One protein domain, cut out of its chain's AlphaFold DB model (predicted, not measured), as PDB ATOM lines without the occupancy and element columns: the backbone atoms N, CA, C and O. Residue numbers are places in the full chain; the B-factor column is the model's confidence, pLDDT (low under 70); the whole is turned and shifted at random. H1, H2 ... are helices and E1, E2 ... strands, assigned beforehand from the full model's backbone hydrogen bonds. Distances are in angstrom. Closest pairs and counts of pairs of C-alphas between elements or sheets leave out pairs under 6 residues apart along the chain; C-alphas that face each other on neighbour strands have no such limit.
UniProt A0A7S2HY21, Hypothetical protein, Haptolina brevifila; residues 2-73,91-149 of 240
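What this domain is: This is residues 2 to 73 and 91 to 149 of the 240 residues of the protein "Hypothetical protein" of Haptolina brevifila (UniProt A0A7S2HY21). This model has little regular structure: one long helix, H3, passes with residues 111 to 118 near a small ribbon of two antiparallel strands, E1 - E2, and short helices H1, H2 and H4 are scattered round them among long loops. The printed part has 131 residues, 51 in named elements, mostly helix, in the order H1 E1 H2 E2 H3 H4. It is loose, with a radius of gyration of the C-alphas of 17.6 A and spans of 59 by 42 by 26 A.

Where its parts are: Find E1 at residues 32 to 35 and E2 at 58 to 61. H3, residues 97 to 118, runs 31.4 A from C-alpha 97 at (-9.019, 1.764, -16.887) to C-alpha 118 at (20.505, 12.548, -16.404). H1 is residues 13 to 20, H2 37 to 41, H4 134 to 141.

How they stand to each other: Between E1 and E2, N 33 and O 60 are within hydrogen-bond range at 2.8 A. The closest C-alphas of E2 and H3, Ile 59 and Phe 111, are 7.1 A apart; those of H2 and E2, Pro 37 and Gln 58, 7.5 A. No helix touches another. Every O i to N i+4 pair is within range in H1, H2, H3 and H4.

The domain as a whole: Residues 74 to 90 are not printed; C-alphas 73 and 91 are 11.5 A apart. Links H1 to E1, H2 to E2 and H3 to H4 are long. Residues 91 to 93 have pLDDT under 70.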
ATOM      1  N   PRO A   2      24.262  20.168  11.898       72.94
ATOM      2  CA  PRO A   2      23.633  19.088  11.137       72.94
ATOM      3  C   PRO A   2      22.361  19.601  10.445       72.94
ATOM      4  O   PRO A   2      21.699  20.506  10.959       72.94
ATOM      5  N   ALA A   3      22.061  19.057   9.266       70.75
ATOM      6  CA  ALA A   3      20.829  19.347   8.540       70.75
ATOM      7  C   ALA A   3      19.631  18.877   9.383       70.75
ATOM      8  O   ALA A   3      19.605  17.731   9.832       70.75
ATOM      9  N   SER A   4      18.686  19.772   9.665       72.69
ATOM     10  CA  SER A   4      17.451  19.460  10.383       72.69
ATOM     11  C   SER A   4      16.300  20.357   9.920       72.69
ATOM     12  O   SER A   4      16.509  21.500   9.515       72.69
ATOM     13  N   ALA A   5      15.058  19.899  10.079       74.38
ATOM     14  CA  ALA A   5      13.890  20.755   9.858       74.38
ATOM     15  C   ALA A   5      13.928  22.036  10.718       74.38
ATOM     16  O   ALA A   5      13.568  23.116  10.257       74.38
ATOM     17  N   ALA A   6      14.459  21.942  11.942       78.31
ATOM     18  CA  ALA A   6      14.535  23.051  12.892       78.31
ATOM     19  C   ALA A   6      15.465  24.205  12.464       78.31
ATOM     20  O   ALA A   6      15.311  25.314  12.969       78.31
ATOM     21  N   ASN A   7      16.420  23.973  11.554       81.94
ATOM     22  CA  ASN A   7      17.310  25.014  11.024       81.94
ATOM     23  C   ASN A   7      17.093  25.300   9.529       81.94
ATOM     24  O   ASN A   7      17.947  25.923   8.903       81.94
ATOM     25  N   GLY A   8      15.954  24.870   8.972       76.50
ATOM     26  CA  GLY A   8      15.577  25.120   7.578       76.50
ATOM     27  C   GLY A   8      16.303  24.247   6.550       76.50
ATOM     28  O   GLY A   8      16.116  24.450   5.354       76.50
ATOM     29  N   TYR A   9      17.101  23.272   6.995       72.88
ATOM     30  CA  TYR A   9      17.821  22.328   6.141       72.88
ATOM     31  C   TYR A   9      17.271  20.920   6.357       72.88
ATOM     32  O   TYR A   9      17.915  20.078   6.977       72.88
ATOM     33  N   ASP A  10      16.062  20.663   5.873       80.00
ATOM     34  CA  ASP A  10      15.473  19.329   5.915       80.00
ATOM     35  C   ASP A  10      15.830  18.550   4.643       80.00
ATOM     36  O   ASP A  10      15.323  18.831   3.558       80.00
ATOM     37  N   ALA A  11      16.726  17.571   4.783       75.00
ATOM     38  CA  ALA A  11      17.159  16.719   3.678       75.00
ATOM     39  C   ALA A  11      16.057  15.769   3.173       75.00
ATOM     40  O   ALA A  11      16.181  15.240   2.071       75.00
ATOM     41  N   ILE A  12      15.002  15.541   3.964       83.69
ATOM     42  CA  ILE A  12      13.906  14.615   3.650       83.69
ATOM     43  C   ILE A  12      12.675  15.356   3.123       83.69
ATOM     44  O   ILE A  12      11.888  14.757   2.399       83.69
ATOM     45  N   LYS A  13      12.560  16.670   3.352       85.00
ATOM     46  CA  LYS A  13      11.422  17.479   2.883       85.00
ATOM     47  C   LYS A  13      11.073  17.258   1.408       85.00
ATOM     48  O   LYS A  13       9.900  17.190   1.074       85.00
ATOM     49  N   GLY A  14      12.061  17.125   0.521       85.62
ATOM     50  CA  GLY A  14      11.793  16.852  -0.898       85.62
ATOM     51  C   GLY A  14      11.077  15.515  -1.133       85.62
ATOM     52  O   GLY A  14      10.206  15.422  -1.995       85.62
ATOM     53  N   VAL A  15      11.398  14.499  -0.328       88.00
ATOM     54  CA  VAL A  15      10.696  13.209  -0.325       88.00
ATOM     55  C   VAL A  15       9.288  13.372   0.240       88.00
ATOM     56  O   VAL A  15       8.360  12.819  -0.334       88.00
ATOM     57  N   ASP A  16       9.102  14.146   1.308       89.69
ATOM     58  CA  ASP A  16       7.770  14.385   1.882       89.69
ATOM     59  C   ASP A  16       6.856  15.143   0.909       89.69
ATOM     60  O   ASP A  16       5.715  14.735   0.681       89.69
ATOM     61  N   ASP A  17       7.381  16.193   0.269       91.56
ATOM     62  CA  ASP A  17       6.687  16.950  -0.773       91.56
ATOM     63  C   ASP A  17       6.282  16.005  -1.919       91.56
ATOM     64  O   ASP A  17       5.111  15.965  -2.302       91.56
ATOM     65  N   TYR A  18       7.214  15.167  -2.392       93.12
ATOM     66  CA  TYR A  18       6.948  14.140  -3.402       93.12
ATOM     67  C   TYR A  18       5.876  13.138  -2.960       93.12
ATOM     68  O   TYR A  18       4.978  12.815  -3.730       93.12
ATOM     69  N   MET A  19       5.939  12.633  -1.729       92.62
ATOM     70  CA  MET A  19       4.977  11.642  -1.245       92.62
ATOM     71  C   MET A  19       3.575  12.241  -1.045       92.62
ATOM     72  O   MET A  19       2.590  11.498  -1.075       92.62
ATOM     73  N   SER A  20       3.480  13.561  -0.855       93.00
ATOM     74  CA  SER A  20       2.215  14.293  -0.736       93.00
ATOM     75  C   SER A  20       1.581  14.639  -2.089       93.00
ATOM     76  O   SER A  20       0.371  14.481  -2.244       93.00
ATOM     77  N   ASP A  21       2.386  15.057  -3.070       93.12
ATOM     78  CA  ASP A  21       1.947  15.412  -4.420       93.12
ATOM     79  C   ASP A  21       2.961  14.922  -5.472       93.12
ATOM     80  O   ASP A  21       3.788  15.684  -5.989       93.12
ATOM     81  N   PRO A  22       2.920  13.626  -5.821       91.44
ATOM     82  CA  PRO A  22       3.979  13.006  -6.609       91.44
ATOM     83  C   PRO A  22       4.004  13.459  -8.076       91.44
ATOM     84  O   PRO A  22       5.027  13.305  -8.750       91.44
ATOM     85  N   LEU A  23       2.898  14.022  -8.580       91.88
ATOM     86  CA  LEU A  23       2.803  14.567  -9.938       91.88
ATOM     87  C   LEU A  23       2.948  16.094  -9.987       91.88
ATOM     88  O   LEU A  23       3.252  16.609 -11.064       91.88
ATOM     89  N   GLY A  24       2.750  16.809  -8.876       92.00
ATOM     90  CA  GLY A  24       2.881  18.266  -8.817       92.00
ATOM     91  C   GLY A  24       4.274  18.776  -8.454       92.00
ATOM     92  O   GLY A  24       4.587  19.928  -8.758       92.00
ATOM     93  N   VAL A  25       5.146  17.942  -7.876       92.94
ATOM     94  CA  VAL A  25       6.556  18.327  -7.694       92.94
ATOM     95  C   VAL A  25       7.282  18.459  -9.033       92.94
ATOM     96  O   VAL A  25       6.895  17.868 -10.045       92.94
ATOM     97  N   ASP A  26       8.383  19.205  -9.041       91.62
ATOM     98  CA  ASP A  26       9.294  19.247 -10.180       91.62
ATOM     99  C   ASP A  26       9.876  17.850 -10.473       91.62
ATOM    100  O   ASP A  26      10.074  17.026  -9.575       91.62
ATOM    101  N   VAL A  27      10.131  17.561 -11.746       90.56
ATOM    102  CA  VAL A  27      10.641  16.263 -12.202       90.56
ATOM    103  C   VAL A  27      11.996  15.906 -11.577       90.56
ATOM    104  O   VAL A  27      12.254  14.736 -11.297       90.56
ATOM    105  N   HIS A  28      12.825  16.906 -11.273       85.88
ATOM    106  CA  HIS A  28      14.140  16.748 -10.655       85.88
ATOM    107  C   HIS A  28      14.074  16.481  -9.145       85.88
ATOM    108  O   HIS A  28      15.087  16.132  -8.543       85.88
ATOM    109  N   MET A  29      12.892  16.619  -8.534       88.06
ATOM    110  CA  MET A  29      12.656  16.333  -7.114       88.06
ATOM    111  C   MET A  29      12.120  14.915  -6.884       88.06
ATOM    112  O   MET A  29      11.996  14.483  -5.740       88.06
ATOM    113  N   VAL A  30      11.811  14.173  -7.952       91.75
ATOM    114  CA  VAL A  30      11.353  12.785  -7.854       91.75
ATOM    115  C   VAL A  30      12.527  11.894  -7.416       91.75
ATOM    116  O   VAL A  30      13.527  11.818  -8.135       91.75
ATOM    117  N   PRO A  31      12.426  11.166  -6.286       90.50
ATOM    118  CA  PRO A  31      13.474  10.256  -5.835       90.50
ATOM    119  C   PRO A  31      13.473   8.984  -6.696       90.50
ATOM    120  O   PRO A  31      12.864   7.969  -6.347       90.50
ATOM    121  N   ALA A  32      14.138   9.057  -7.850       93.25
ATOM    122  CA  ALA A  32      14.224   7.974  -8.822       93.25
ATOM    123  C   ALA A  32      15.637   7.373  -8.895       93.25
ATOM    124  O   ALA A  32      16.632   8.078  -9.049       93.25
ATOM    125  N   GLY A  33      15.723   6.045  -8.836       94.88
ATOM    126  CA  GLY A  33      16.922   5.285  -9.169       94.88
ATOM    127  C   GLY A  33      16.878   4.833 -10.625       94.88
ATOM    128  O   GLY A  33      15.927   4.166 -11.023       94.88
ATOM    129  N   ILE A  34      17.907   5.165 -11.405       96.06
ATOM    130  CA  ILE A  34      18.037   4.763 -12.813       96.06
ATOM    131  C   ILE A  34      19.119   3.693 -12.923       96.06
ATOM    132  O   ILE A  34      20.227   3.848 -12.404       96.06
ATOM    133  N   THR A  35      18.824   2.597 -13.614       95.56
ATOM    134  CA  THR A  35      19.806   1.554 -13.895       95.56
ATOM    135  C   THR A  35      19.661   1.008 -15.309       95.56
ATOM    136  O   THR A  35      18.576   1.020 -15.880       95.56
ATOM    137  N   PHE A  36      20.764   0.521 -15.871       94.81
ATOM    138  CA  PHE A  36      20.818  -0.094 -17.196       94.81
ATOM    139  C   PHE A  36      21.320  -1.533 -17.047       94.81
ATOM    140  O   PHE A  36      22.532  -1.758 -17.106       94.81
ATOM    141  N   PRO A  37      20.437  -2.507 -16.751       92.00
ATOM    142  CA  PRO A  37      20.851  -3.879 -16.480       92.00
ATOM    143  C   PRO A  37      21.559  -4.532 -17.669       92.00
ATOM    144  O   PRO A  37      22.597  -5.150 -17.468       92.00
ATOM    145  N   SER A  38      21.070  -4.321 -18.897       91.50
ATOM    146  CA  SER A  38      21.677  -4.899 -20.107       91.50
ATOM    147  C   SER A  38      23.134  -4.473 -20.309       91.50
ATOM    148  O   SER A  38      23.951  -5.274 -20.740       91.50
ATOM    149  N   LEU A  39      23.495  -3.238 -19.928       89.00
ATOM    150  CA  LEU A  39      24.882  -2.759 -19.996       89.00
ATOM    151  C   LEU A  39      25.796  -3.418 -18.954       89.00
ATOM    152  O   LEU A  39      27.009  -3.451 -19.134       89.00
ATOM    153  N   LYS A  40      25.233  -3.906 -17.844       87.44
ATOM    154  CA  LYS A  40      25.987  -4.603 -16.791       87.44
ATOM    155  C   LYS A  40      26.202  -6.080 -17.105       87.44
ATOM    156  O   LYS A  40      27.109  -6.673 -16.532       87.44
ATOM    157  N   ASP A  41      25.362  -6.648 -17.963       87.88
ATOM    158  CA  ASP A  41      25.403  -8.061 -18.341       87.88
ATOM    159  C   ASP A  41      26.585  -8.373 -19.275       87.88
ATOM    160  O   ASP A  41      27.148  -9.460 -19.241       87.88
ATOM    161  N   GLY A  42      27.031  -7.384 -20.061       77.44
ATOM    162  CA  GLY A  42      28.208  -7.493 -20.934       77.44
ATOM    163  C   GLY A  42      27.984  -8.298 -22.217       77.44
ATOM    164  O   GLY A  42      28.920  -8.441 -22.999       77.44
ATOM    165  N   GLU A  43      26.771  -8.807 -22.432       80.88
ATOM    166  CA  GLU A  43      26.356  -9.446 -23.681       80.88
ATOM    167  C   GLU A  43      25.885  -8.412 -24.713       80.88
ATOM    168  O   GLU A  43      25.323  -7.370 -24.359       80.88
ATOM    169  N   ASP A  44      26.093  -8.726 -25.993       77.75
ATOM    170  CA  ASP A  44      25.562  -7.941 -27.106       77.75
ATOM    171  C   ASP A  44      24.067  -8.244 -27.264       77.75
ATOM    172  O   ASP A  44      23.652  -9.360 -27.587       77.75
ATOM    173  N   HIS A  45      23.237  -7.230 -27.038       82.44
ATOM    174  CA  HIS A  45      21.783  -7.333 -27.136       82.44
ATOM    175  C   HIS A  45      21.354  -6.923 -28.546       82.44
ATOM    176  O   HIS A  45      20.857  -5.819 -28.754       82.44
ATOM    177  N   THR A  46      21.559  -7.805 -29.525       81.12
ATOM    178  CA  THR A  46      21.118  -7.587 -30.915       81.12
ATOM    179  C   THR A  46      19.789  -8.297 -31.179       81.12
ATOM    180  O   THR A  46      19.494  -9.355 -30.619       81.12
ATOM    181  N   ARG A  47      18.939  -7.707 -32.024       70.00
ATOM    182  CA  ARG A  47      17.689  -8.342 -32.486       70.00
ATOM    183  C   ARG A  47      17.904  -9.300 -33.667       70.00
ATOM    184  O   ARG A  47      17.043 -10.138 -33.932       70.00
ATOM    185  N   GLY A  48      19.058  -9.207 -34.328       71.38
ATOM    186  CA  GLY A  48      19.468 -10.020 -35.468       71.38
ATOM    187  C   GLY A  48      20.822  -9.560 -36.017       71.38
ATOM    188  O   GLY A  48      21.343  -8.521 -35.609       71.38
ATOM    189  N   GLU A  49      21.405 -10.327 -36.944       70.12
ATOM    190  CA  GLU A  49      22.666  -9.950 -37.596       70.12
ATOM    191  C   GLU A  49      22.521  -8.605 -38.331       70.12
ATOM    192  O   GLU A  49      21.730  -8.476 -39.264       70.12
ATOM    193  N   GLY A  50      23.313  -7.609 -37.921       70.88
ATOM    194  CA  GLY A  50      23.333  -6.277 -38.535       70.88
ATOM    195  C   GLY A  50      22.288  -5.287 -38.006       70.88
ATOM    196  O   GLY A  50      22.226  -4.173 -38.523       70.88
ATOM    197  N   GLU A  51      21.492  -5.654 -36.998       77.50
ATOM    198  CA  GLU A  51      20.605  -4.715 -36.297       77.50
ATOM    199  C   GLU A  51      21.345  -3.964 -35.181       77.50
ATOM    200  O   GLU A  51      22.333  -4.455 -34.635       77.50
ATOM    201  N   GLU A  52      20.869  -2.760 -34.852       79.38
ATOM    202  CA  GLU A  52      21.424  -1.966 -33.753       79.38
ATOM    203  C   GLU A  52      21.176  -2.639 -32.395       79.38
ATOM    204  O   GLU A  52      20.145  -3.288 -32.176       79.38
ATOM    205  N   ASP A  53      22.118  -2.450 -31.472       84.50
ATOM    206  CA  ASP A  53      21.989  -2.936 -30.104       84.50
ATOM    207  C   ASP A  53      20.795  -2.275 -29.406       84.50
ATOM    208  O   ASP A  53      20.615  -1.054 -29.448       84.50
ATOM    209  N   TYR A  54      20.007  -3.075 -28.691       87.75
ATOM    210  CA  TYR A  54      18.962  -2.572 -27.810       87.75
ATOM    211  C   TYR A  54      19.411  -2.666 -26.355       87.75
ATOM    212  O   TYR A  54      20.032  -3.628 -25.911       87.75
ATOM    213  N   HIS A  55      19.067  -1.663 -25.560       91.25
ATOM    214  CA  HIS A  55      19.405  -1.655 -24.143       91.25
ATOM    215  C   HIS A  55      18.164  -1.450 -23.293       91.25
ATOM    216  O   HIS A  55      17.215  -0.765 -23.675       91.25
ATOM    217  N   THR A  56      18.179  -2.046 -22.106       93.38
ATOM    218  CA  THR A  56      17.114  -1.892 -21.125       93.38
ATOM    219  C   THR A  56      17.506  -0.838 -20.104       93.38
ATOM    220  O   THR A  56      18.627  -0.807 -19.594       93.38
ATOM    221  N   CYS A  57      16.555   0.036 -19.795       95.31
ATOM    222  CA  CYS A  57      16.651   0.991 -18.709       95.31
ATOM    223  C   CYS A  57      15.522   0.700 -17.724       95.31
ATOM    224  O   CYS A  57      14.366   0.548 -18.123       95.31
ATOM    225  N   GLN A  58      15.853   0.620 -16.442       96.31
ATOM    226  CA  GLN A  58      14.887   0.511 -15.365       96.31
ATOM    227  C   GLN A  58      14.978   1.762 -14.498       96.31
ATOM    228  O   GLN A  58      16.052   2.121 -14.015       96.31
ATOM    229  N   ILE A  59      13.829   2.397 -14.294       96.56
ATOM    230  CA  ILE A  59      13.674   3.548 -13.413       96.56
ATOM    231  C   ILE A  59      12.736   3.127 -12.289       96.56
ATOM    232  O   ILE A  59      11.632   2.651 -12.543       96.56
ATOM    233  N   LEU A  60      13.201   3.255 -11.049       94.88
ATOM    234  CA  LEU A  60      12.449   2.911  -9.846       94.88
ATOM    235  C   LEU A  60      12.229   4.171  -9.022       94.88
ATOM    236  O   LEU A  60      13.187   4.873  -8.722       94.88
ATOM    237  N   CYS A  61      10.993   4.425  -8.611       93.44
ATOM    238  CA  CYS A  61      10.665   5.461  -7.638       93.44
ATOM    239  C   CYS A  61       9.806   4.870  -6.517       93.44
ATOM    240  O   CYS A  61       9.193   3.810  -6.678       93.44
ATOM    241  N   ALA A  62       9.766   5.554  -5.375       90.75
ATOM    242  CA  ALA A  62       8.837   5.200  -4.310       90.75
ATOM    243  C   ALA A  62       7.390   5.430  -4.775       90.75
ATOM    244  O   ALA A  62       7.114   6.371  -5.512       90.75
ATOM    245  N   ALA A  63       6.460   4.577  -4.355       92.31
ATOM    246  CA  ALA A  63       5.049   4.751  -4.668       92.31
ATOM    247  C   ALA A  63       4.183   4.265  -3.510       92.31
ATOM    248  O   ALA A  63       4.394   3.162  -3.003       92.31
ATOM    249  N   ASN A  64       3.194   5.066  -3.110       91.56
ATOM    250  CA  ASN A  64       2.210   4.627  -2.130       91.56
ATOM    251  C   ASN A  64       1.095   3.840  -2.826       91.56
ATOM    252  O   ASN A  64       0.579   4.250  -3.866       91.56
ATOM    253  N   TYR A  65       0.694   2.719  -2.232       90.44
ATOM    254  CA  TYR A  65      -0.434   1.929  -2.712       90.44
ATOM    255  C   TYR A  65      -1.736   2.742  -2.763       90.44
ATOM    256  O   TYR A  65      -2.501   2.602  -3.716       90.44
ATOM    257  N   SER A  66      -1.961   3.622  -1.779       91.88
ATOM    258  CA  SER A  66      -3.191   4.423  -1.673       91.88
ATOM    259  C   SER A  66      -3.447   5.309  -2.893       91.88
ATOM    260  O   SER A  66      -4.598   5.589  -3.213       91.88
ATOM    261  N   TRP A  67      -2.400   5.703  -3.624       91.81
ATOM    262  CA  TRP A  67      -2.526   6.494  -4.852       91.81
ATOM    263  C   TRP A  67      -3.274   5.753  -5.965       91.81
ATOM    264  O   TRP A  67      -3.819   6.380  -6.867       91.81
ATOM    265  N   PHE A  68      -3.285   4.421  -5.913       91.12
ATOM    266  CA  PHE A  68      -3.865   3.569  -6.945       91.12
ATOM    267  C   PHE A  68      -5.064   2.759  -6.446       91.12
ATOM    268  O   PHE A  68      -5.700   2.095  -7.252       91.12
ATOM    269  N   GLU A  69      -5.400   2.821  -5.156       87.94
ATOM    270  CA  GLU A  69      -6.464   2.020  -4.527       87.94
ATOM    271  C   GLU A  69      -7.829   2.215  -5.214       87.94
ATOM    272  O   GLU A  69      -8.562   1.256  -5.417       87.94
ATOM    273  N   ILE A  70      -8.120   3.422  -5.713       88.19
ATOM    274  CA  ILE A  70      -9.344   3.714  -6.487       88.19
ATOM    275  C   ILE A  70      -9.462   2.910  -7.798       88.19
ATOM    276  O   ILE A  70     -10.559   2.746  -8.333       88.19
ATOM    277  N   HIS A  71      -8.332   2.427  -8.321       86.06
ATOM    278  CA  HIS A  71      -8.222   1.638  -9.549       86.06
ATOM    279  C   HIS A  71      -8.088   0.135  -9.275       86.06
ATOM    280  O   HIS A  71      -7.883  -0.650 -10.212       86.06
ATOM    281  N   GLU A  72      -8.173  -0.282  -8.009       81.69
ATOM    282  CA  GLU A  72      -8.301  -1.690  -7.657       81.69
ATOM    283  C   GLU A  72      -9.576  -2.272  -8.293       81.69
ATOM    284  O   GLU A  72     -10.539  -1.560  -8.583       81.69
ATOM    285  N   GLU A  73      -9.553  -3.564  -8.611       72.69
ATOM    286  CA  GLU A  73     -10.726  -4.224  -9.178       72.69
ATOM    287  C   GLU A  73     -11.807  -4.377  -8.103       72.69
ATOM    288  O   GLU A  73     -11.530  -4.787  -6.976       72.69
ATOM    289  N   HIS A  91      -4.747 -10.833 -16.715       51.66
ATOM    290  CA  HIS A  91      -5.282  -9.799 -17.611       51.66
ATOM    291  C   HIS A  91      -6.459  -9.052 -16.975       51.66
ATOM    292  O   HIS A  91      -7.513  -8.880 -17.587       51.66
ATOM    293  N   VAL A  92      -6.278  -8.636 -15.723       58.78
ATOM    294  CA  VAL A  92      -7.300  -7.928 -14.951       58.78
ATOM    295  C   VAL A  92      -7.452  -6.500 -15.479       58.78
ATOM    296  O   VAL A  92      -6.496  -5.719 -15.476       58.78
ATOM    297  N   ARG A  93      -8.659  -6.159 -15.947       64.81
ATOM    298  CA  ARG A  93      -9.038  -4.774 -16.260       64.81
ATOM    299  C   ARG A  93      -9.174  -3.997 -14.952       64.81
ATOM    300  O   ARG A  93      -9.776  -4.491 -14.006       64.81
ATOM    301  N   ARG A  94      -8.611  -2.791 -14.892       79.62
ATOM    302  CA  ARG A  94      -8.682  -1.931 -13.703       79.62
ATOM    303  C   ARG A  94      -9.995  -1.166 -13.652       79.62
ATOM    304  O   ARG A  94     -10.554  -0.823 -14.700       79.62
ATOM    305  N   ASN A  95     -10.449  -0.850 -12.441       79.06
ATOM    306  CA  ASN A  95     -11.532   0.108 -12.282       79.06
ATOM    307  C   ASN A  95     -11.079   1.471 -12.828       79.06
ATOM    308  O   ASN A  95      -9.968   1.928 -12.552       79.06
ATOM    309  N   GLY A  96     -11.904   2.100 -13.665       84.00
ATOM    310  CA  GLY A  96     -11.511   3.329 -14.358       84.00
ATOM    311  C   GLY A  96     -10.253   3.162 -15.226       84.00
ATOM    312  O   GLY A  96      -9.348   3.987 -15.154       84.00
ATOM    313  N   GLN A  97     -10.179   2.098 -16.040       87.06
ATOM    314  CA  GLN A  97      -9.019   1.764 -16.887       87.06
ATOM    315  C   GLN A  97      -8.435   2.964 -17.657       87.06
ATOM    316  O   GLN A  97      -7.221   3.127 -17.701       87.06
ATOM    317  N   VAL A  98      -9.288   3.825 -18.223       90.38
ATOM    318  CA  VAL A  98      -8.853   5.019 -18.970       90.38
ATOM    319  C   VAL A  98      -8.087   5.998 -18.079       90.38
ATOM    320  O   VAL A  98      -7.061   6.530 -18.498       90.38
ATOM    321  N   ASP A  99      -8.554   6.232 -16.855       91.69
ATOM    322  CA  ASP A  99      -7.893   7.142 -15.918       91.69
ATOM    323  C   ASP A  99      -6.604   6.533 -15.364       91.69
ATOM    324  O   ASP A  99      -5.583   7.212 -15.285       91.69
ATOM    325  N   TYR A 100      -6.600   5.226 -15.101       91.19
ATOM    326  CA  TYR A 100      -5.385   4.506 -14.730       91.19
ATOM    327  C   TYR A 100      -4.311   4.573 -15.832       91.19
ATOM    328  O   TYR A 100      -3.141   4.845 -15.551       91.19
ATOM    329  N   ASP A 101      -4.700   4.397 -17.099       91.88
ATOM    330  CA  ASP A 101      -3.789   4.519 -18.240       91.88
ATOM    331  C   ASP A 101      -3.287   5.958 -18.427       91.88
ATOM    332  O   ASP A 101      -2.117   6.156 -18.760       91.88
ATOM    333  N   ARG A 102      -4.116   6.973 -18.137       93.81
ATOM    334  CA  ARG A 102      -3.683   8.383 -18.100       93.81
ATOM    335  C   ARG A 102      -2.643   8.634 -17.014       93.81
ATOM    336  O   ARG A 102      -1.636   9.282 -17.294       93.81
ATOM    337  N   ILE A 103      -2.842   8.103 -15.807       93.19
ATOM    338  CA  ILE A 103      -1.865   8.214 -14.713       93.19
ATOM    339  C   ILE A 103      -0.547   7.551 -15.121       93.19
ATOM    340  O   ILE A 103       0.520   8.146 -14.970       93.19
ATOM    341  N   LYS A 104      -0.604   6.345 -15.699       94.38
ATOM    342  CA  LYS A 104       0.588   5.670 -16.223       94.38
ATOM    343  C   LYS A 104       1.278   6.483 -17.315       94.38
ATOM    344  O   LYS A 104       2.499   6.563 -17.304       94.38
ATOM    345  N   ALA A 105       0.528   7.099 -18.228       95.44
ATOM    346  CA  ALA A 105       1.086   7.949 -19.275       95.44
ATOM    347  C   ALA A 105       1.762   9.210 -18.708       95.44
ATOM    348  O   ALA A 105       2.848   9.570 -19.165       95.44
ATOM    349  N   ALA A 106       1.176   9.837 -17.682       95.19
ATOM    350  CA  ALA A 106       1.788  10.965 -16.979       95.19
ATOM    351  C   ALA A 106       3.122  10.563 -16.330       95.19
ATOM    352  O   ALA A 106       4.127  11.254 -16.498       95.19
ATOM    353  N   TRP A 107       3.169   9.404 -15.668       95.75
ATOM    354  CA  TRP A 107       4.414   8.852 -15.131       95.75
ATOM    355  C   TRP A 107       5.430   8.499 -16.213       95.75
ATOM    356  O   TRP A 107       6.602   8.826 -16.056       95.75
ATOM    357  N   SER A 108       5.003   7.889 -17.322       96.25
ATOM    358  CA  SER A 108       5.880   7.601 -18.462       96.25
ATOM    359  C   SER A 108       6.566   8.869 -18.968       96.25
ATOM    360  O   SER A 108       7.780   8.873 -19.148       96.25
ATOM    361  N   ALA A 109       5.809   9.956 -19.156       95.75
ATOM    362  CA  ALA A 109       6.355  11.233 -19.604       95.75
ATOM    363  C   ALA A 109       7.390  11.786 -18.611       95.75
ATOM    364  O   ALA A 109       8.499  12.136 -19.013       95.75
ATOM    365  N   ARG A 110       7.070  11.773 -17.310       95.75
ATOM    366  CA  ARG A 110       7.992  12.218 -16.255       95.75
ATOM    367  C   ARG A 110       9.254  11.357 -16.196       95.75
ATOM    368  O   ARG A 110      10.347  11.896 -16.112       95.75
ATOM    369  N   PHE A 111       9.149  10.033 -16.294       96.81
ATOM    370  CA  PHE A 111      10.322   9.152 -16.293       96.81
ATOM    371  C   PHE A 111      11.221   9.353 -17.514       96.81
ATOM    372  O   PHE A 111      12.442   9.310 -17.372       96.81
ATOM    373  N   ILE A 112      10.647   9.607 -18.693       96.56
ATOM    374  CA  ILE A 112      11.417   9.965 -19.893       96.56
ATOM    375  C   ILE A 112      12.160  11.284 -19.676       96.56
ATOM    376  O   ILE A 112      13.333  11.398 -20.026       96.56
ATOM    377  N   GLU A 113      11.511  12.271 -19.067       96.31
ATOM    378  CA  GLU A 113      12.141  13.550 -18.747       96.31
ATOM    379  C   GLU A 113      13.287  13.389 -17.732       96.31
ATOM    380  O   GLU A 113      14.391  13.876 -17.987       96.31
ATOM    381  N   ILE A 114      13.085  12.615 -16.656       96.00
ATOM    382  CA  ILE A 114      14.139  12.239 -15.695       96.00
ATOM    383  C   ILE A 114      15.311  11.559 -16.419       96.00
ATOM    384  O   ILE A 114      16.473  11.928 -16.226       96.00
ATOM    385  N   LEU A 115      15.019  10.581 -17.281       96.75
ATOM    386  CA  LEU A 115      16.025   9.853 -18.052       96.75
ATOM    387  C   LEU A 115      16.844  10.802 -18.929       96.75
ATOM    388  O   LEU A 115      18.068  10.743 -18.926       96.75
ATOM    389  N   HIS A 116      16.180  11.686 -19.667       96.44
ATOM    390  CA  HIS A 116      16.823  12.620 -20.585       96.44
ATOM    391  C   HIS A 116      17.572  13.751 -19.886       96.44
ATOM    392  O   HIS A 116      18.498  14.312 -20.473       96.44
ATOM    393  N   TRP A 117      17.186  14.095 -18.661       95.56
ATOM    394  CA  TRP A 117      17.938  15.020 -17.827       95.56
ATOM    395  C   TRP A 117      19.287  14.423 -17.421       95.56
ATOM    396  O   TRP A 117      20.330  15.028 -17.668       95.56
ATOM    397  N   HIS A 118      19.280  13.212 -16.859       95.56
ATOM    398  CA  HIS A 118      20.505  12.548 -16.404       95.56
ATOM    399  C   HIS A 118      21.344  11.971 -17.551       95.56
ATOM    400  O   HIS A 118      22.571  11.928 -17.460       95.56
ATOM    401  N   TYR A 119      20.698  11.560 -18.644       95.69
ATOM    402  CA  TYR A 119      21.324  10.920 -19.799       95.69
ATOM    403  C   TYR A 119      20.837  11.554 -21.113       95.69
ATOM    404  O   TYR A 119      20.093  10.924 -21.870       95.69
ATOM    405  N   PRO A 120      21.267  12.785 -21.453       96.31
ATOM    406  CA  PRO A 120      20.753  13.519 -22.616       96.31
ATOM    407  C   PRO A 120      20.919  12.805 -23.961       96.31
ATOM    408  O   PRO A 120      20.120  13.012 -24.871       96.31
ATOM    409  N   PHE A 121      21.919  11.930 -24.087       94.06
ATOM    410  CA  PHE A 121      22.183  11.136 -25.293       94.06
ATOM    411  C   PHE A 121      21.116  10.069 -25.594       94.06
ATOM    412  O   PHE A 121      21.169   9.455 -26.660       94.06
ATOM    413  N   THR A 122      20.185   9.822 -24.665       94.88
ATOM    414  CA  THR A 122      19.045   8.901 -24.836       94.88
ATOM    415  C   THR A 122      17.855   9.553 -25.546       94.88
ATOM    416  O   THR A 122      16.915   8.859 -25.933       94.88
ATOM    417  N   LYS A 123      17.876  10.881 -25.739       96.06
ATOM    418  CA  LYS A 123      16.824  11.615 -26.455       96.06
ATOM    419  C   LYS A 123      16.643  11.060 -27.866       96.06
ATOM    420  O   LYS A 123      17.607  10.953 -28.617       96.06
ATOM    421  N   GLY A 124      15.401  10.722 -28.206       94.81
ATOM    422  CA  GLY A 124      15.046  10.148 -29.508       94.81
ATOM    423  C   GLY A 124      15.438   8.678 -29.701       94.81
ATOM    424  O   GLY A 124      15.287   8.182 -30.808       94.81
ATOM    425  N   LYS A 125      15.923   7.989 -28.656       93.81
ATOM    426  CA  LYS A 125      16.349   6.575 -28.706       93.81
ATOM    427  C   LYS A 125      15.474   5.634 -27.869       93.81
ATOM    428  O   LYS A 125      15.854   4.500 -27.606       93.81
ATOM    429  N   VAL A 126      14.352   6.132 -27.351       94.62
ATOM    430  CA  VAL A 126      13.429   5.338 -26.530       94.62
ATOM    431  C   VAL A 126      12.374   4.730 -27.445       94.62
ATOM    432  O   VAL A 126      11.432   5.415 -27.836       94.62
ATOM    433  N   ASP A 127      12.523   3.444 -27.750       93.44
ATOM    434  CA  ASP A 127      11.580   2.716 -28.608       93.44
ATOM    435  C   ASP A 127      10.294   2.318 -27.877       93.44
ATOM    436  O   ASP A 127       9.215   2.253 -28.464       93.44
ATOM    437  N   PHE A 128      10.404   2.009 -26.583       93.94
ATOM    438  CA  PHE A 128       9.300   1.489 -25.788       93.94
ATOM    439  C   PHE A 128       9.423   1.895 -24.320       93.94
ATOM    440  O   PHE A 128      10.504   1.848 -23.734       93.94
ATOM    441  N   ILE A 129       8.288   2.236 -23.711       95.50
ATOM    442  CA  ILE A 129       8.170   2.503 -22.279       95.50
ATOM    443  C   ILE A 129       6.951   1.782 -21.703       95.50
ATOM    444  O   ILE A 129       5.866   1.787 -22.282       95.50
ATOM    445  N   ASN A 130       7.124   1.183 -20.527       94.50
ATOM    446  CA  ASN A 130       6.038   0.607 -19.747       94.50
ATOM    447  C   ASN A 130       6.236   0.941 -18.271       94.50
ATOM    448  O   ASN A 130       7.332   0.802 -17.738       94.50
ATOM    449  N   VAL A 131       5.155   1.358 -17.617       95.00
ATOM    450  CA  VAL A 131       5.131   1.691 -16.194       95.00
ATOM    451  C   VAL A 131       4.414   0.586 -15.423       95.00
ATOM    452  O   VAL A 131       3.265   0.240 -15.714       95.00
ATOM    453  N   SER A 132       5.077   0.037 -14.411       92.38
ATOM    454  CA  SER A 132       4.441  -0.792 -13.388       92.38
ATOM    455  C   SER A 132       4.033   0.073 -12.192       92.38
ATOM    456  O   SER A 132       4.655   1.089 -11.902       92.38
ATOM    457  N   THR A 133       2.962  -0.321 -11.505       92.88
ATOM    458  CA  THR A 133       2.478   0.342 -10.283       92.88
ATOM    459  C   THR A 133       2.386  -0.682  -9.142       92.88
ATOM    460  O   THR A 133       2.485  -1.891  -9.400       92.88
ATOM    461  N   PRO A 134       2.124  -0.255  -7.893       91.50
ATOM    462  CA  PRO A 134       1.783  -1.162  -6.797       91.50
ATOM    463  C   PRO A 134       0.657  -2.155  -7.136       91.50
ATOM    464  O   PRO A 134       0.715  -3.311  -6.722       91.50
ATOM    465  N   LEU A 135      -0.321  -1.771  -7.967       88.62
ATOM    466  CA  LEU A 135      -1.358  -2.695  -8.444       88.62
ATOM    467  C   LEU A 135      -0.822  -3.737  -9.436       88.62
ATOM    468  O   LEU A 135      -1.292  -4.877  -9.459       88.62
ATOM    469  N   THR A 136       0.145  -3.367 -10.283       88.19
ATOM    470  CA  THR A 136       0.847  -4.325 -11.154       88.19
ATOM    471  C   THR A 136       1.614  -5.342 -10.311       88.19
ATOM    472  O   THR A 136       1.551  -6.536 -10.590       88.19
ATOM    473  N   ILE A 137       2.291  -4.878  -9.258       88.31
ATOM    474  CA  ILE A 137       2.983  -5.738  -8.292       88.31
ATOM    475  C   ILE A 137       2.002  -6.709  -7.628       88.31
ATOM    476  O   ILE A 137       2.270  -7.910  -7.606       88.31
ATOM    477  N   GLU A 138       0.854  -6.219  -7.162       84.06
ATOM    478  CA  GLU A 138      -0.198  -7.070  -6.596       84.06
ATOM    479  C   GLU A 138      -0.675  -8.157  -7.551       84.06
ATOM    480  O   GLU A 138      -0.791  -9.321  -7.180       84.06
ATOM    481  N   ASN A 139      -0.877  -7.807  -8.817       80.81
ATOM    482  CA  ASN A 139      -1.354  -8.756  -9.813       80.81
ATOM    483  C   ASN A 139      -0.395  -9.944 -10.016       80.81
ATOM    484  O   ASN A 139      -0.844 -11.084 -10.132       80.81
ATOM    485  N   TYR A 140       0.918  -9.688 -10.060       81.19
ATOM    486  CA  TYR A 140       1.913 -10.719 -10.382       81.19
ATOM    487  C   TYR A 140       2.525 -11.403  -9.161       81.19
ATOM    488  O   TYR A 140       2.744 -12.611  -9.187       81.19
ATOM    489  N   MET A 141       2.823 -10.644  -8.106       80.00
ATOM    490  CA  MET A 141       3.522 -11.151  -6.922       80.00
ATOM    491  C   MET A 141       2.580 -11.399  -5.744       80.00
ATOM    492  O   MET A 141       2.944 -12.142  -4.836       80.00
ATOM    493  N   ARG A 142       1.383 -10.797  -5.765       78.94
ATOM    494  CA  ARG A 142       0.372 -10.878  -4.699       78.94
ATOM    495  C   ARG A 142       0.913 -10.637  -3.280       78.94
ATOM    496  O   ARG A 142       0.602 -11.429  -2.383       78.94
ATOM    497  N   PRO A 143       1.769  -9.620  -3.046       77.31
ATOM    498  CA  PRO A 143       2.094  -9.217  -1.687       77.31
ATOM    499  C   PRO A 143       0.854  -8.650  -0.972       77.31
ATOM    500  O   PRO A 143      -0.273  -8.743  -1.436       77.31
ATOM    501  N   GLY A 144       1.021  -8.100   0.225       78.56
ATOM    502  CA  GLY A 144       0.001  -7.222   0.791       78.56
ATOM    503  C   GLY A 144       0.275  -5.777   0.377       78.56
ATOM    504  O   GLY A 144       1.354  -5.271   0.665       78.56
ATOM    505  N   ARG A 145      -0.704  -5.097  -0.232       82.62
ATOM    506  CA  ARG A 145      -0.661  -3.656  -0.573       82.62
ATOM    507  C   ARG A 145       0.548  -3.220  -1.426       82.62
ATOM    508  O   ARG A 145       1.132  -2.169  -1.198       82.62
ATOM    509  N   GLY A 146       0.929  -4.003  -2.425       82.75
ATOM    510  CA  GLY A 146       1.958  -3.680  -3.408       82.75
ATOM    511  C   GLY A 146       3.388  -3.796  -2.882       82.75
ATOM    512  O   GLY A 146       4.307  -3.295  -3.529       82.75
ATOM    513  N   ALA A 147       3.592  -4.445  -1.731       86.12
ATOM    514  CA  ALA A 147       4.893  -4.573  -1.080       86.12
ATOM    515  C   ALA A 147       5.853  -5.500  -1.858       86.12
ATOM    516  O   ALA A 147       6.011  -6.681  -1.549       86.12
ATOM    517  N   ALA A 148       6.515  -4.960  -2.886       83.12
ATOM    518  CA  ALA A 148       7.427  -5.708  -3.758       83.12
ATOM    519  C   ALA A 148       8.630  -6.324  -3.026       83.12
ATOM    520  O   ALA A 148       9.168  -7.337  -3.465       83.12
ATOM    521  N   VAL A 149       9.045  -5.702  -1.923       85.75
ATOM    522  CA  VAL A 149      10.226  -6.077  -1.133       85.75
ATOM    523  C   VAL A 149       9.864  -6.673   0.231       85.75
ATOM    524  O   VAL A 149      10.709  -6.749   1.119       85.75
TER     525      VAL A 149